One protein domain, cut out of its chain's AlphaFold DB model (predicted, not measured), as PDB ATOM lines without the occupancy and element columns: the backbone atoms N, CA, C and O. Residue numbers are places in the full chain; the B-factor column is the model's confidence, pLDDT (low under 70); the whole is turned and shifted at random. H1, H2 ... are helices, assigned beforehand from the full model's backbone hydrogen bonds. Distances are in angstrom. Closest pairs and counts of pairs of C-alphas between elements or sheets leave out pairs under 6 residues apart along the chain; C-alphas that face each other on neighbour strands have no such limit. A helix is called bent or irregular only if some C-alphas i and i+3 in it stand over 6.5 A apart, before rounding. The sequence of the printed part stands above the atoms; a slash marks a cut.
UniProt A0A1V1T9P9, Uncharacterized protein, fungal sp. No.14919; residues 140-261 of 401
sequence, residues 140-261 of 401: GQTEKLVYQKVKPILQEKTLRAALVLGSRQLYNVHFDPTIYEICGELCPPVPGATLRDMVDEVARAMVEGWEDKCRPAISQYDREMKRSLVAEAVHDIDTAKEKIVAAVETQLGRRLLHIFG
ATOM      1  N   GLY A 140     -49.896   4.905   5.294       81.12
ATOM      2  CA  GLY A 140     -50.757   4.388   6.366       81.12
ATOM      3  C   GLY A 140     -50.480   2.940   6.805       81.12
ATOM      4  O   GLY A 140     -51.170   2.425   7.696       81.12
ATOM      5  N   GLN A 141     -49.513   2.255   6.181       80.75
ATOM      6  CA  GLN A 141     -48.890   1.031   6.693       80.75
ATOM      7  C   GLN A 141     -47.588   1.358   7.433       80.75
ATOM      8  O   GLN A 141     -47.411   0.874   8.550       80.75
ATOM      9  N   THR A 142     -46.718   2.203   6.866       83.69
ATOM     10  CA  THR A 142     -45.464   2.652   7.493       83.69
ATOM     11  C   THR A 142     -45.713   3.287   8.859       83.69
ATOM     12  O   THR A 142     -45.114   2.834   9.829       83.69
ATOM     13  N   GLU A 143     -46.668   4.217   8.979       86.56
ATOM     14  CA  GLU A 143     -47.113   4.807  10.258       86.56
ATOM     15  C   GLU A 143     -47.328   3.743  11.350       86.56
ATOM     16  O   GLU A 143     -46.775   3.814  12.448       86.56
ATOM     17  N   LYS A 144     -48.115   2.710  11.025       86.38
ATOM     18  CA  LYS A 144     -48.524   1.654  11.963       86.38
ATOM     19  C   LYS A 144     -47.362   0.744  12.349       86.38
ATOM     20  O   LYS A 144     -47.326   0.246  13.472       86.38
ATOM     21  N   LEU A 145     -46.434   0.514  11.425       86.81
ATOM     22  CA  LEU A 145     -45.287  -0.369  11.620       86.81
ATOM     23  C   LEU A 145     -44.156   0.336  12.382       86.81
ATOM     24  O   LEU A 145     -43.594  -0.262  13.297       86.81
ATOM     25  N   VAL A 146     -43.894   1.616  12.100       90.00
ATOM     26  CA  VAL A 146     -42.978   2.454  12.893       90.00
ATOM     27  C   VAL A 146     -43.509   2.609  14.315       90.00
ATOM     28  O   VAL A 146     -42.774   2.338  15.263       90.00
ATOM     29  N   TYR A 147     -44.803   2.908  14.483       90.31
ATOM     30  CA  TYR A 147     -45.448   2.971  15.798       90.31
ATOM     31  C   TYR A 147     -45.234   1.697  16.625       90.31
ATOM     32  O   TYR A 147     -44.838   1.773  17.788       90.31
ATOM     33  N   GLN A 148     -45.414   0.519  16.017       89.31
ATOM     34  CA  GLN A 148     -45.194  -0.774  16.677       89.31
ATOM     35  C   GLN A 148     -43.735  -1.039  17.094       89.31
ATOM     36  O   GLN A 148     -43.510  -1.919  17.926       89.31
ATOM     37  N   LYS A 149     -42.747  -0.319  16.544       89.81
ATOM     38  CA  LYS A 149     -41.320  -0.489  16.872       89.81
ATOM     39  C   LYS A 149     -40.746   0.620  17.752       89.81
ATOM     40  O   LYS A 149     -39.925   0.328  18.611       89.81
ATOM     41  N   VAL A 150     -41.191   1.862  17.572       91.06
ATOM     42  CA  VAL A 150     -40.701   3.031  18.319       91.06
ATOM     43  C   VAL A 150     -41.405   3.174  19.674       91.06
ATOM     44  O   VAL A 150     -40.760   3.527  20.659       91.06
ATOM     45  N   LYS A 151     -42.701   2.830  19.777       90.06
ATOM     46  CA  LYS A 151     -43.454   2.921  21.044       90.06
ATOM     47  C   LYS A 151     -42.796   2.155  22.207       90.06
ATOM     48  O   LYS A 151     -42.672   2.768  23.265       90.06
ATOM     49  N   PRO A 152     -42.333   0.894  22.055       90.19
ATOM     50  CA  PRO A 152     -41.637   0.188  23.132       90.19
ATOM     51  C   PRO A 152     -40.384   0.916  23.634       90.19
ATOM     52  O   PRO A 152     -40.192   1.000  24.841       90.19
ATOM     53  N   ILE A 153     -39.583   1.507  22.735       91.62
ATOM     54  CA  ILE A 153     -38.358   2.247  23.094       91.62
ATOM     55  C   ILE A 153     -38.715   3.469  23.955       91.62
ATOM     56  O   ILE A 153     -38.149   3.674  25.027       91.62
ATOM     57  N   LEU A 154     -39.708   4.256  23.530       91.06
ATOM     58  CA  LEU A 154     -40.157   5.442  24.269       91.06
ATOM     59  C   LEU A 154     -40.800   5.077  25.620       91.06
ATOM     60  O   LEU A 154     -40.575   5.758  26.623       91.06
ATOM     61  N   GLN A 155     -41.542   3.968  25.684       88.25
ATOM     62  CA  GLN A 155     -42.072   3.434  26.942       88.25
ATOM     63  C   GLN A 155     -40.951   2.965  27.884       88.25
ATOM     64  O   GLN A 155     -40.977   3.318  29.062       88.25
ATOM     65  N   GLU A 156     -39.926   2.271  27.379       89.81
ATOM     66  CA  GLU A 156     -38.759   1.853  28.167       89.81
ATOM     67  C   GLU A 156     -38.007   3.058  28.748       89.81
ATOM     68  O   GLU A 156     -37.770   3.102  29.958       89.81
ATOM     69  N   LYS A 157     -37.695   4.082  27.937       90.31
ATOM     70  CA  LYS A 157     -37.044   5.312  28.427       90.31
ATOM     71  C   LYS A 157     -37.881   6.006  29.508       90.31
ATOM     72  O   LYS A 157     -37.322   6.461  30.505       90.31
ATOM     73  N   THR A 158     -39.207   6.040  29.356       87.50
ATOM     74  CA  THR A 158     -40.124   6.644  30.342       87.50
ATOM     75  C   THR A 158     -40.125   5.874  31.667       87.50
ATOM     76  O   THR A 158     -39.964   6.475  32.730       87.50
ATOM     77  N   LEU A 159     -40.223   4.540  31.616       84.69
ATOM     78  CA  LEU A 159     -40.150   3.674  32.798       84.69
ATOM     79  C   LEU A 159     -38.779   3.762  33.482       84.69
ATOM     80  O   LEU A 159     -38.704   3.880  34.704       84.69
ATOM     81  N   ARG A 160     -37.689   3.771  32.705       83.88
ATOM     82  CA  ARG A 160     -36.317   3.925  33.207       83.88
ATOM     83  C   ARG A 160     -36.115   5.271  33.899       83.88
ATOM     84  O   ARG A 160     -35.478   5.308  34.948       83.88
ATOM     85  N   ALA A 161     -36.691   6.353  33.376       84.25
ATOM     86  CA  ALA A 161     -36.677   7.651  34.044       84.25
ATOM     87  C   ALA A 161     -37.463   7.630  35.366       84.25
ATOM     88  O   ALA A 161     -36.940   8.074  36.385       84.25
ATOM     89  N   ALA A 162     -38.669   7.052  35.386       82.69
ATOM     90  CA  ALA A 162     -39.472   6.914  36.604       82.69
ATOM     91  C   ALA A 162     -38.778   6.081  37.701       82.69
ATOM     92  O   ALA A 162     -38.805   6.459  38.874       82.69
ATOM     93  N   LEU A 163     -38.117   4.983  37.310       82.19
ATOM     94  CA  LEU A 163     -37.311   4.125  38.185       82.19
ATOM     95  C   LEU A 163     -36.114   4.882  38.776       82.19
ATOM     96  O   LEU A 163     -35.939   4.894  39.993       82.19
ATOM     97  N   VAL A 164     -35.314   5.537  37.928       82.69
ATOM     98  CA  VAL A 164     -34.101   6.276  38.333       82.69
ATOM     99  C   VAL A 164     -34.424   7.456  39.253       82.69
ATOM    100  O   VAL A 164     -33.695   7.698  40.209       82.69
ATOM    101  N   LEU A 165     -35.536   8.152  39.006       80.25
ATOM    102  CA  LEU A 165     -35.996   9.288  39.814       80.25
ATOM    103  C   LEU A 165     -36.754   8.868  41.090       80.25
ATOM    104  O   LEU A 165     -37.209   9.727  41.844       80.25
ATOM    105  N   GLY A 166     -36.976   7.566  41.316       73.50
ATOM    106  CA  GLY A 166     -37.668   7.014  42.493       73.50
ATOM    107  C   GLY A 166     -39.128   7.462  42.691       73.50
ATOM    108  O   GLY A 166     -39.772   7.082  43.672       73.50
ATOM    109  N   SER A 167     -39.677   8.275  41.788       64.88
ATOM    110  CA  SER A 167     -40.913   9.019  42.017       64.88
ATOM    111  C   SER A 167     -42.146   8.196  41.666       64.88
ATOM    112  O   SER A 167     -42.450   7.993  40.492       64.88
ATOM    113  N   ARG A 168     -42.933   7.806  42.681       60.47
ATOM    114  CA  ARG A 168     -44.230   7.112  42.514       60.47
ATOM    115  C   ARG A 168     -45.215   7.837  41.586       60.47
ATOM    116  O   ARG A 168     -46.076   7.184  41.011       60.47
ATOM    117  N   GLN A 169     -45.092   9.155  41.417       58.69
ATOM    118  CA  GLN A 169     -45.903   9.913  40.456       58.69
ATOM    119  C   GLN A 169     -45.462   9.687  39.002       58.69
ATOM    120  O   GLN A 169     -46.301   9.720  38.108       58.69
ATOM    121  N   LEU A 170     -44.177   9.409  38.757       59.56
ATOM    122  CA  LEU A 170     -43.638   9.185  37.415       59.56
ATOM    123  C   LEU A 170     -43.893   7.773  36.874       59.56
ATOM    124  O   LEU A 170     -44.004   7.621  35.664       59.56
ATOM    125  N   TYR A 171     -44.101   6.760  37.728       58.12
ATOM    126  CA  TYR A 171     -44.573   5.436  37.272       58.12
ATOM    127  C   TYR A 171     -45.948   5.514  36.582       58.12
ATOM    128  O   TYR A 171     -46.275   4.659  35.765       58.12
ATOM    129  N   ASN A 172     -46.736   6.555  36.875       60.19
ATOM    130  CA  ASN A 172     -48.031   6.812  36.241       60.19
ATOM    131  C   ASN A 172     -47.921   7.650  34.950       60.19
ATOM    132  O   ASN A 172     -48.940   7.911  34.311       60.19
ATOM    133  N   VAL A 173     -46.719   8.086  34.546       64.56
ATOM    134  CA  VAL A 173     -46.494   8.787  33.268       64.56
ATOM    135  C   VAL A 173     -46.457   7.746  32.153       64.56
ATOM    136  O   VAL A 173     -45.404   7.318  31.690       64.56
ATOM    137  N   HIS A 174     -47.639   7.293  31.743       65.31
ATOM    138  CA  HIS A 174     -47.775   6.289  30.700       65.31
ATOM    139  C   HIS A 174     -47.774   6.952  29.317       65.31
ATOM    140  O   HIS A 174     -48.727   7.637  28.939       65.31
ATOM    141  N   PHE A 175     -46.716   6.737  28.530       72.50
ATOM    142  CA  PHE A 175     -46.724   7.126  27.121       72.50
ATOM    143  C   PHE A 175     -47.589   6.145  26.323       72.50
ATOM    144  O   PHE A 175     -47.158   5.038  25.994       72.50
ATOM    145  N   ASP A 176     -48.830   6.541  26.042       73.12
ATOM    146  CA  ASP A 176     -49.758   5.773  25.206       73.12
ATOM    147  C   ASP A 176     -50.611   6.663  24.273       73.12
ATOM    148  O   ASP A 176     -51.833   6.712  24.400       73.12
ATOM    149  N   PRO A 177     -50.000   7.436  23.351       71.31
ATOM    150  CA  PRO A 177     -50.746   8.056  22.257       71.31
ATOM    151  C   PRO A 177     -51.329   6.990  21.328       71.31
ATOM    152  O   PRO A 177     -50.670   5.994  21.009       71.31
ATOM    153  N   THR A 178     -52.519   7.238  20.790       77.81
ATOM    154  CA  THR A 178     -52.980   6.525  19.596       77.81
ATOM    155  C   THR A 178     -52.133   6.903  18.377       77.81
ATOM    156  O   THR A 178     -51.508   7.962  18.324       77.81
ATOM    157  N   ILE A 179     -52.147   6.048  17.351       71.56
ATOM    158  CA  ILE A 179     -51.486   6.325  16.063       71.56
ATOM    159  C   ILE A 179     -52.016   7.636  15.457       71.56
ATOM    160  O   ILE A 179     -51.247   8.402  14.893       71.56
ATOM    161  N   TYR A 180     -53.305   7.939  15.637       72.88
ATOM    162  CA  TYR A 180     -53.926   9.163  15.127       72.88
ATOM    163  C   TYR A 180     -53.467  10.444  15.842       72.88
ATOM    164  O   TYR A 180     -53.482  11.500  15.222       72.88
ATOM    165  N   GLU A 181     -53.030  10.380  17.103       72.00
ATOM    166  CA  GLU A 181     -52.472  11.547  17.813       72.00
ATOM    167  C   GLU A 181     -51.053  11.900  17.357       72.00
ATOM    168  O   GLU A 181     -50.666  13.057  17.432       72.00
ATOM    169  N   ILE A 182     -50.282  10.912  16.895       70.06
ATOM    170  CA  ILE A 182     -48.943  11.118  16.323       70.06
ATOM    171  C   ILE A 182     -49.054  11.502  14.847       70.06
ATOM    172  O   ILE A 182     -48.434  12.455  14.389       70.06
ATOM    173  N   CYS A 183     -49.838  10.738  14.086       67.25
ATOM    174  CA  CYS A 183     -49.850  10.819  12.632       67.25
ATOM    175  C   CYS A 183     -50.913  11.778  12.081       67.25
ATOM    176  O   CYS A 183     -50.843  12.151  10.917       67.25
ATOM    177  N   GLY A 184     -51.881  12.215  12.895       62.72
ATOM    178  CA  GLY A 184     -52.915  13.169  12.479       62.72
ATOM    179  C   GLY A 184     -52.386  14.568  12.145       62.72
ATOM    180  O   GLY A 184     -53.076  15.325  11.462       62.72
ATOM    181  N   GLU A 185     -51.169  14.898  12.587       62.00
ATOM    182  CA  GLU A 185     -50.461  16.137  12.232       62.00
ATOM    183  C   GLU A 185     -49.408  15.928  11.123       62.00
ATOM    184  O   GLU A 185     -48.915  16.902  10.548       62.00
ATOM    185  N   LEU A 186     -49.097  14.675  10.761       73.19
ATOM    186  CA  LEU A 186     -48.136  14.369   9.705       73.19
ATOM    187  C   LEU A 186     -48.731  14.611   8.313       73.19
ATOM    188  O   LEU A 186     -49.810  14.134   7.959       73.19
ATOM    189  N   CYS A 187     -47.973  15.315   7.475       68.19
ATOM    190  CA  CYS A 187     -48.297  15.450   6.061       68.19
ATOM    191  C   CYS A 187     -47.888  14.177   5.291       68.19
ATOM    192  O   CYS A 187     -46.804  13.650   5.540       68.19
ATOM    193  N   PRO A 188     -48.686  13.709   4.308       67.94
ATOM    194  CA  PRO A 188     -48.271  12.624   3.423       67.94
ATOM    195  C   PRO A 188     -46.941  12.945   2.717       67.94
ATOM    196  O   PRO A 188     -46.727  14.095   2.319       67.94
ATOM    197  N   PRO A 189     -46.063  11.948   2.517       67.50
ATOM    198  CA  PRO A 189     -44.693  12.170   2.077       67.50
ATOM    199  C   PRO A 189     -44.620  12.764   0.668       67.50
ATOM    200  O   PRO A 189     -45.396  12.422  -0.233       67.50
ATOM    201  N   VAL A 190     -43.637  13.646   0.478       69.94
ATOM    202  CA  VAL A 190     -43.353  14.325  -0.792       69.94
ATOM    203  C   VAL A 190     -43.095  13.287  -1.901       69.94
ATOM    204  O   VAL A 190     -42.455  12.265  -1.641       69.94
ATOM    205  N   PRO A 191     -43.558  13.504  -3.152       64.19
ATOM    206  CA  PRO A 191     -43.224  12.627  -4.272       64.19
ATOM    207  C   PRO A 191     -41.710  12.401  -4.400       64.19
ATOM    208  O   PRO A 191     -40.959  13.357  -4.576       64.19
ATOM    209  N   GLY A 192     -41.278  11.139  -4.321       67.00
ATOM    210  CA  GLY A 192     -39.863  10.751  -4.359       67.00
ATOM    211  C   GLY A 192     -39.203  10.525  -2.993       67.00
ATOM    212  O   GLY A 192     -38.046  10.122  -2.967       67.00
ATOM    213  N   ALA A 193     -39.908  10.732  -1.874       74.94
ATOM    214  CA  ALA A 193     -39.425  10.310  -0.557       74.94
ATOM    215  C   ALA A 193     -39.231   8.784  -0.499       74.94
ATOM    216  O   ALA A 193     -40.105   8.023  -0.929       74.94
ATOM    217  N   THR A 194     -38.105   8.342   0.054       82.31
ATOM    218  CA  THR A 194     -37.796   6.925   0.273       82.31
ATOM    219  C   THR A 194     -38.542   6.382   1.491       82.31
ATOM    220  O   THR A 194     -39.020   7.133   2.343       82.31
ATOM    221  N   LEU A 195     -38.602   5.055   1.632       81.38
ATOM    222  CA  LEU A 195     -39.176   4.436   2.830       81.38
ATOM    223  C   LEU A 195     -38.418   4.826   4.113       81.38
ATOM    224  O   LEU A 195     -39.035   4.959   5.166       81.38
ATOM    225  N   ARG A 196     -37.102   5.067   4.024       87.25
ATOM    226  CA  ARG A 196     -36.290   5.581   5.135       87.25
ATOM    227  C   ARG A 196     -36.756   6.968   5.575       87.25
ATOM    228  O   ARG A 196     -36.963   7.163   6.767       87.25
ATOM    229  N   ASP A 197     -36.984   7.881   4.632       86.31
ATOM    230  CA  ASP A 197     -37.486   9.227   4.942       86.31
ATOM    231  C   ASP A 197     -38.870   9.149   5.609       86.31
ATOM    232  O   ASP A 197     -39.150   9.866   6.566       86.31
ATOM    233  N   MET A 198     -39.723   8.218   5.159       84.69
ATOM    234  CA  MET A 198     -41.029   7.975   5.783       84.69
ATOM    235  C   MET A 198     -40.918   7.428   7.212       84.69
ATOM    236  O   MET A 198     -41.711   7.805   8.075       84.69
ATOM    237  N   VAL A 199     -39.950   6.544   7.474       88.12
ATOM    238  CA  VAL A 199     -39.671   6.027   8.823       88.12
ATOM    239  C   VAL A 199     -39.162   7.143   9.736       88.12
ATOM    240  O   VAL A 199     -39.634   7.248  10.867       88.12
ATOM    241  N   ASP A 200     -38.269   7.999   9.238       89.75
ATOM    242  CA  ASP A 200     -37.713   9.131   9.986       89.75
ATOM    243  C   ASP A 200     -38.767  10.178  10.351       89.75
ATOM    244  O   ASP A 200     -38.764  10.689  11.470       89.75
ATOM    245  N   GLU A 201     -39.691  10.478   9.439       88.50
ATOM    246  CA  GLU A 201     -40.750  11.463   9.670       88.50
ATOM    247  C   GLU A 201     -41.723  11.007  10.769       88.50
ATOM    248  O   GLU A 201     -42.004  11.753  11.709       88.50
ATOM    249  N   VAL A 202     -42.171   9.743  10.717       88.06
ATOM    250  CA  VAL A 202     -43.037   9.166  11.759       88.06
ATOM    251  C   VAL A 202     -42.286   9.028  13.085       88.06
ATOM    252  O   VAL A 202     -42.832   9.362  14.137       88.06
ATOM    253  N   ALA A 203     -41.031   8.566  13.064       90.94
ATOM    254  CA  ALA A 203     -40.232   8.412  14.277       90.94
ATOM    255  C   ALA A 203     -39.988   9.756  14.983       90.94
ATOM    256  O   ALA A 203     -40.065   9.819  16.211       90.94
ATOM    257  N   ARG A 204     -39.769  10.842  14.228       91.12
ATOM    258  CA  ARG A 204     -39.599  12.190  14.786       91.12
ATOM    259  C   ARG A 204     -40.872  12.694  15.462       91.12
ATOM    260  O   ARG A 204     -40.807  13.070  16.627       91.12
ATOM    261  N   ALA A 205     -42.029  12.596  14.804       88.81
ATOM    262  CA  ALA A 205     -43.310  12.972  15.412       88.81
ATOM    263  C   ALA A 205     -43.649  12.131  16.660       88.81
ATOM    264  O   ALA A 205     -44.257  12.632  17.606       88.81
ATOM    265  N   MET A 206     -43.207  10.867  16.719       90.69
ATOM    266  CA  MET A 206     -43.307  10.061  17.941       90.69
ATOM    267  C   MET A 206     -42.426  10.579  19.080       90.69
ATOM    268  O   MET A 206     -42.874  10.561  20.225       90.69
ATOM    269  N   VAL A 207     -41.204  11.037  18.789       92.00
ATOM    270  CA  VAL A 207     -40.306  11.644  19.785       92.00
ATOM    271  C   VAL A 207     -40.829  13.008  20.238       92.00
ATOM    272  O   VAL A 207     -40.852  13.262  21.436       92.00
ATOM    273  N   GLU A 208     -41.312  13.855  19.327       89.69
ATOM    274  CA  GLU A 208     -41.871  15.179  19.642       89.69
ATOM    275  C   GLU A 208     -43.155  15.060  20.487       89.69
ATOM    276  O   GLU A 208     -43.253  15.640  21.571       89.69
ATOM    277  N   GLY A 209     -44.105  14.212  20.069       87.69
ATOM    278  CA  GLY A 209     -45.328  13.927  20.829       87.69
ATOM    279  C   GLY A 209     -45.089  13.184  22.153       87.69
ATOM    280  O   GLY A 209     -45.931  13.232  23.055       87.69
ATOM    281  N   TRP A 210     -43.944  12.511  22.304       89.25
ATOM    282  CA  TRP A 210     -43.472  11.981  23.585       89.25
ATOM    283  C   TRP A 210     -42.839  13.064  24.453       89.25
ATOM    284  O   TRP A 210     -43.175  13.142  25.634       89.25
ATOM    285  N   GLU A 211     -41.997  13.935  23.888       90.19
ATOM    286  CA  GLU A 211     -41.391  15.048  24.617       90.19
ATOM    287  C   GLU A 211     -42.470  15.942  25.226       90.19
ATOM    288  O   GLU A 211     -42.382  16.255  26.408       90.19
ATOM    289  N   ASP A 212     -43.524  16.290  24.484       86.75
ATOM    290  CA  ASP A 212     -44.604  17.129  25.016       86.75
ATOM    291  C   ASP A 212     -45.438  16.439  26.105       86.75
ATOM    292  O   ASP A 212     -45.733  17.053  27.134       86.75
ATOM    293  N   LYS A 213     -45.778  15.154  25.938       84.06
ATOM    294  CA  LYS A 213     -46.556  14.404  26.944       84.06
ATOM    295  C   LYS A 213     -45.751  14.084  28.204       84.06
ATOM    296  O   LYS A 213     -46.296  14.112  29.307       84.06
ATOM    297  N   CYS A 214     -44.462  13.792  28.058       84.81
ATOM    298  CA  CYS A 214     -43.566  13.400  29.146       84.81
ATOM    299  C   CYS A 214     -42.657  14.550  29.621       84.81
ATOM    300  O   CYS A 214     -41.797  14.329  30.478       84.81
ATOM    301  N   ARG A 215     -42.876  15.783  29.134       88.38
ATOM    302  CA  ARG A 215     -42.054  16.985  29.383       88.38
ATOM    303  C   ARG A 215     -41.638  17.182  30.847       88.38
ATOM    304  O   ARG A 215     -40.463  17.486  31.064       88.38
ATOM    305  N   PRO A 216     -42.510  16.991  31.865       84.75
ATOM    306  CA  PRO A 216     -42.111  17.131  33.267       84.75
ATOM    307  C   PRO A 216     -41.128  16.044  33.723       84.75
ATOM    308  O   PRO A 216     -40.155  16.355  34.405       84.75
ATOM    309  N   ALA A 217     -41.351  14.790  33.312       84.06
ATOM    310  CA  ALA A 217     -40.506  13.646  33.659       84.06
ATOM    311  C   ALA A 217     -39.119  13.757  33.006       84.06
ATOM    312  O   ALA A 217     -38.103  13.592  33.677       84.06
ATOM    313  N   ILE A 218     -39.089  14.124  31.721       89.44
ATOM    314  CA  ILE A 218     -37.866  14.402  30.955       89.44
ATOM    315  C   ILE A 218     -37.092  15.561  31.602       89.44
ATOM    316  O   ILE A 218     -35.928  15.409  31.949       89.44
ATOM    317  N   SER A 219     -37.753  16.692  31.878       89.50
ATOM    318  CA  SER A 219     -37.110  17.866  32.499       89.50
ATOM    319  C   SER A 219     -36.553  17.600  33.904       89.50
ATOM    320  O   SER A 219     -35.657  18.319  34.355       89.50
ATOM    321  N   GLN A 220     -37.103  16.613  34.618       87.06
ATOM    322  CA  GLN A 220     -36.584  16.162  35.905       87.06
ATOM    323  C   GLN A 220     -35.383  15.221  35.716       87.06
ATOM    324  O   GLN A 220     -34.338  15.451  36.324       87.06
ATOM    325  N   TYR A 221     -35.492  14.232  34.822       89.88
ATOM    326  CA  TYR A 221     -34.402  13.309  34.489       89.88
ATOM    327  C   TYR A 221     -33.154  14.055  34.014       89.88
ATOM    328  O   TYR A 221     -32.077  13.891  34.587       89.88
ATOM    329  N   ASP A 222     -33.316  14.946  33.035       92.62
ATOM    330  CA  ASP A 222     -32.229  15.709  32.427       92.62
ATOM    331  C   ASP A 222     -31.486  16.580  33.456       92.62
ATOM    332  O   ASP A 222     -30.270  16.771  33.364       92.62
ATOM    333  N   ARG A 223     -32.197  17.057  34.488       90.69
ATOM    334  CA  ARG A 223     -31.642  17.858  35.587       90.69
ATOM    335  C   ARG A 223     -30.892  17.019  36.619       90.69
ATOM    336  O   ARG A 223     -29.805  17.414  37.037       90.69
ATOM    337  N   GLU A 224     -31.475  15.909  37.060       89.06
ATOM    338  CA  GLU A 224     -30.914  15.079  38.133       89.06
ATOM    339  C   GLU A 224     -29.770  14.190  37.622       89.06
ATOM    340  O   GLU A 224     -28.716  14.114  38.254       89.06
ATOM    341  N   MET A 225     -29.921  13.606  36.429       90.75
ATOM    342  CA  MET A 225     -28.926  12.720  35.810       90.75
ATOM    343  C   MET A 225     -27.882  13.446  34.955       90.75
ATOM    344  O   MET A 225     -26.862  12.844  34.614       90.75
ATOM    345  N   LYS A 226     -28.105  14.725  34.612       91.25
ATOM    346  CA  LYS A 226     -27.226  15.545  33.749       91.25
ATOM    347  C   LYS A 226     -26.971  14.913  32.368       91.25
ATOM    348  O   LYS A 226     -25.874  15.012  31.819       91.25
ATOM    349  N   ARG A 227     -27.985  14.238  31.820       91.25
ATOM    350  CA  ARG A 227     -27.999  13.550  30.516       91.25
ATOM    351  C   ARG A 227     -29.364  13.744  29.886       91.25
ATOM    352  O   ARG A 227     -30.342  13.624  30.612       91.25
ATOM    353  N   SER A 228     -29.447  13.979  28.577       93.69
ATOM    354  CA  SER A 228     -30.761  14.149  27.960       93.69
ATOM    355  C   SER A 228     -31.433  12.822  27.628       93.69
ATOM    356  O   SER A 228     -30.930  12.064  26.796       93.69
ATOM    357  N   LEU A 229     -32.594  12.569  28.237       92.31
ATOM    358  CA  LEU A 229     -33.410  11.390  27.947       92.31
ATOM    359  C   LEU A 229     -33.901  11.392  26.491       92.31
ATOM    360  O   LEU A 229     -34.050  10.327  25.898       92.31
ATOM    361  N   VAL A 230     -34.100  12.577  25.897       94.44
ATOM    362  CA  VAL A 230     -34.485  12.723  24.484       94.44
ATOM    363  C   VAL A 230     -33.339  12.322  23.561       94.44
ATOM    364  O   VAL A 230     -33.553  11.543  22.637       94.44
ATOM    365  N   ALA A 231     -32.109  12.753  23.850       94.88
ATOM    366  CA  ALA A 231     -30.937  12.311  23.093       94.88
ATOM    367  C   ALA A 231     -30.698  10.796  23.233       94.88
ATOM    368  O   ALA A 231     -30.407  10.131  22.239       94.88
ATOM    369  N   GLU A 232     -30.882  10.228  24.434       94.19
ATOM    370  CA  GLU A 232     -30.838   8.773  24.630       94.19
ATOM    371  C   GLU A 232     -31.963   8.042  23.867       94.19
ATOM    372  O   GLU A 232     -31.745   6.931  23.396       94.19
ATOM    373  N   ALA A 233     -33.162   8.619  23.734       93.81
ATOM    374  CA  ALA A 233     -34.270   8.019  22.981       93.81
ATOM    375  C   ALA A 233     -34.032   8.046  21.464       93.81
ATOM    376  O   ALA A 233     -34.200   7.026  20.799       93.81
ATOM    377  N   VAL A 234     -33.597   9.191  20.928       95.50
ATOM    378  CA  VAL A 234     -33.256   9.353  19.506       95.50
ATOM    379  C   VAL A 234     -32.119   8.408  19.116       95.50
ATOM    380  O   VAL A 234     -32.235   7.712  18.112       95.50
ATOM    381  N   HIS A 235     -31.070   8.294  19.938       95.69
ATOM    382  CA  HIS A 235     -29.945   7.398  19.656       95.69
ATOM    383  C   HIS A 235     -30.350   5.914  19.575       95.69
ATOM    384  O   HIS A 235     -29.900   5.203  18.673       95.69
ATOM    385  N   ASP A 236     -31.221   5.443  20.472       93.88
ATOM    386  CA  ASP A 236     -31.731   4.067  20.434       93.88
ATOM    387  C   ASP A 236     -32.613   3.826  19.192       93.88
ATOM    388  O   ASP A 236     -32.535   2.762  18.577       93.88
ATOM    389  N   ILE A 237     -33.415   4.821  18.787       93.75
ATOM    390  CA  ILE A 237     -34.243   4.772  17.569       93.75
ATOM    391  C   ILE A 237     -33.363   4.742  16.311       93.75
ATOM    392  O   ILE A 237     -33.568   3.877  15.461       93.75
ATOM    393  N   ASP A 238     -32.350   5.607  16.210       92.88
ATOM    394  CA  ASP A 238     -31.375   5.609  15.109       92.88
ATOM    395  C   ASP A 238     -30.592   4.287  15.039       92.88
ATOM    396  O   ASP A 238     -30.366   3.743  13.958       92.88
ATOM    397  N   THR A 239     -30.241   3.706  16.188       93.31
ATOM    398  CA  THR A 239     -29.570   2.396  16.270       93.31
ATOM    399  C   THR A 239     -30.508   1.239  15.888       93.31
ATOM    400  O   THR A 239     -30.074   0.218  15.345       93.31
ATOM    401  N   ALA A 240     -31.813   1.383  16.128       90.81
ATOM    402  CA  ALA A 240     -32.838   0.442  15.686       90.81
ATOM    403  C   ALA A 240     -33.256   0.636  14.213       90.81
ATOM    404  O   ALA A 240     -33.824  -0.286  13.626       90.81
ATOM    405  N   LYS A 241     -32.970   1.792  13.605       89.44
ATOM    406  CA  LYS A 241     -33.501   2.268  12.317       89.44
ATOM    407  C   LYS A 241     -33.441   1.256  11.180       89.44
ATOM    408  O   LYS A 241     -34.475   0.989  10.579       89.44
ATOM    409  N   GLU A 242     -32.295   0.623  10.928       88.88
ATOM    410  CA  GLU A 242     -32.182  -0.390   9.859       88.88
ATOM    411  C   GLU A 242     -33.092  -1.602  10.111       88.88
ATOM    412  O   GLU A 242     -33.703  -2.143   9.193       88.88
ATOM    413  N   LYS A 243     -33.245  -2.003  11.380       89.06
ATOM    414  CA  LYS A 243     -34.131  -3.103  11.792       89.06
ATOM    415  C   LYS A 243     -35.603  -2.697  11.702       89.06
ATOM    416  O   LYS A 243     -36.449  -3.552  11.450       89.06
ATOM    417  N   ILE A 244     -35.915  -1.412  11.900       87.25
ATOM    418  CA  ILE A 244     -37.251  -0.848  11.684       87.25
ATOM    419  C   ILE A 244     -37.559  -0.848  10.185       87.25
ATOM    420  O   ILE A 244     -38.555  -1.449   9.797       87.25
ATOM    421  N   VAL A 245     -36.692  -0.273   9.346       87.62
ATOM    422  CA  VAL A 245     -36.850  -0.225   7.882       87.62
ATOM    423  C   VAL A 245     -37.018  -1.632   7.301       87.62
ATOM    424  O   VAL A 245     -38.056  -1.906   6.709       87.62
ATOM    425  N   ALA A 246     -36.103  -2.570   7.569       86.25
ATOM    426  CA  ALA A 246     -36.194  -3.940   7.048       86.25
ATOM    427  C   ALA A 246     -37.448  -4.703   7.536       86.25
ATOM    428  O   ALA A 246     -38.021  -5.522   6.806       86.25
ATOM    429  N   ALA A 247     -37.920  -4.436   8.762       83.88
ATOM    430  CA  ALA A 247     -39.180  -4.989   9.258       83.88
ATOM    431  C   ALA A 247     -40.399  -4.361   8.562       83.88
ATOM    432  O   ALA A 247     -41.341  -5.086   8.229       83.88
ATOM    433  N   VAL A 248     -40.374  -3.045   8.312       81.81
ATOM    434  CA  VAL A 248     -41.397  -2.342   7.529       81.81
ATOM    435  C   VAL A 248     -41.434  -2.922   6.118       81.81
ATOM    436  O   VAL A 248     -42.484  -3.417   5.733       81.81
ATOM    437  N   GLU A 249     -40.314  -2.978   5.394       81.62
ATOM    438  CA  GLU A 249     -40.195  -3.569   4.048       81.62
ATOM    439  C   GLU A 249     -40.763  -4.990   3.981       81.62
ATOM    440  O   GLU A 249     -41.618  -5.290   3.148       81.62
ATOM    441  N   THR A 250     -40.345  -5.862   4.905       82.25
ATOM    442  CA  THR A 250     -40.781  -7.265   4.946       82.25
ATOM    443  C   THR A 250     -42.292  -7.381   5.163       82.25
ATOM    444  O   THR A 250     -42.968  -8.180   4.508       82.25
ATOM    445  N   GLN A 251     -42.851  -6.602   6.091       78.88
ATOM    446  CA  GLN A 251     -44.266  -6.682   6.455       78.88
ATOM    447  C   GLN A 251     -45.171  -5.939   5.458       78.88
ATOM    448  O   GLN A 251     -46.290  -6.382   5.194       78.88
ATOM    449  N   LEU A 252     -44.664  -4.864   4.857       75.94
ATOM    450  CA  LEU A 252     -45.256  -4.130   3.745       75.94
ATOM    451  C   LEU A 252     -45.310  -5.011   2.493       75.94
ATOM    452  O   LEU A 252     -46.391  -5.185   1.944       75.94
ATOM    453  N   GLY A 253     -44.209  -5.658   2.100       70.25
ATOM    454  CA  GLY A 253     -44.163  -6.584   0.965       70.25
ATOM    455  C   GLY A 253     -45.155  -7.743   1.110       70.25
ATOM    456  O   GLY A 253     -45.931  -8.012   0.195       70.25
ATOM    457  N   ARG A 254     -45.231  -8.363   2.300       74.50
ATOM    458  CA  ARG A 254     -46.256  -9.380   2.620       74.50
ATOM    459  C   ARG A 254     -47.686  -8.835   2.498       74.50
ATOM    460  O   ARG A 254     -48.555  -9.530   1.976       74.50
ATOM    461  N   ARG A 255     -47.947  -7.604   2.954       67.31
ATOM    462  CA  ARG A 255     -49.273  -6.967   2.848       67.31
ATOM    463  C   ARG A 255     -49.620  -6.553   1.419       67.31
ATOM    464  O   ARG A 255     -50.757  -6.751   1.016       67.31
ATOM    465  N   LEU A 256     -48.667  -6.055   0.635       66.00
ATOM    466  CA  LEU A 256     -48.862  -5.724  -0.778       66.00
ATOM    467  C   LEU A 256     -49.144  -6.984  -1.605       66.00
ATOM    468  O   LEU A 256     -50.088  -6.979  -2.384       66.00
ATOM    469  N   LEU A 257     -48.426  -8.089  -1.371       64.69
ATOM    470  CA  LEU A 257     -48.723  -9.389  -1.993       64.69
ATOM    471  C   LEU A 257     -50.148  -9.885  -1.676       64.69
ATOM    472  O   LEU A 257     -50.804 -10.444  -2.551       64.69
ATOM    473  N   HIS A 258     -50.640  -9.647  -0.456       61.41
ATOM    474  CA  HIS A 258     -52.008  -9.992  -0.050       61.41
ATOM    475  C   HIS A 258     -53.070  -9.029  -0.624       61.41
ATOM    476  O   HIS A 258     -54.177  -9.459  -0.933       61.41
ATOM    477  N   ILE A 259     -52.772  -7.732  -0.752       57.12
ATOM    478  CA  ILE A 259     -53.715  -6.716  -1.259       57.12
ATOM    479  C   ILE A 259     -53.823  -6.771  -2.789       57.12
ATOM    480  O   ILE A 259     -54.921  -6.686  -3.327       57.12
ATOM    481  N   PHE A 260     -52.697  -6.941  -3.484       56.62
ATOM    482  CA  PHE A 260     -52.622  -6.994  -4.949       56.62
ATOM    483  C   PHE A 260     -52.659  -8.417  -5.516       56.62
ATOM    484  O   PHE A 260     -52.573  -8.596  -6.726       56.62
ATOM    485  N   GLY A 261     -52.839  -9.420  -4.651       44.66
ATOM    486  CA  GLY A 261     -53.444 -10.696  -5.019       44.66
ATOM    487  C   GLY A 261     -52.751 -11.447  -6.151       44.66
ATOM    488  O   GLY A 261     -53.433 -11.927  -7.056       44.66
TER     489      GLY A 261
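This is residues 140 to 261 of the 401 residues of an uncharacterized protein of fungal sp. No.14919 (UniProt A0A1V1T9P9). A rod-like bundle of H1, H3a and H4a has arm H3b at one end and arm H4b reaching past the other, where residues 256 to 261 stick out; little H2 packs on H1 and H3a. The 122 printed residues include four named helices, H1 to H4, and no named strand: all helix, compact, radius of gyration of the C-alphas 15.9 A, spans 53 by 23 by 23 A.

H3, residues 195 to 225, is one helix by its hydrogen bonds but bent, C-alphas 213 and 216 being 8.2 A apart; its arms are H3a, 195 to 213, and H3b, 216 to 225. H4, residues 229 to 259, likewise one helix, is bent with C-alphas 239 and 242 7.5 A apart, into H4a, 229 to 239, and H4b, 242 to 259. H3a, with residues 203 to 211 alone, touches H4a at a shallow tilt of 18 degrees, opposite ways; the closest C-alphas, Glu 211 and Val 230, are 7.3 A apart. H1, residues 140 to 164, touches H3a, closest C-alphas Glu 143 and Val 202, 6.2 A. Every O i to N i+4 pair is within hydrogen-bond range in H3a, H4a, H4b and H2, residues 179 to 183; H1 has 18 of 21, H3b 5 of 6.

H1 runs 36.1 A from C-alpha 140 at (-50.757, 4.388, 6.366); H3a runs 27.1 A; H4b runs 25.0 A to C-alpha 259 at (-53.715, -6.716, -1.259).

The printed part has no cut. Links H1 to H2 and H2 to H3 are long. pLDDT is under 70 in residues 167 to 174, 183 to 185, 187 to 192 and 255 to 261.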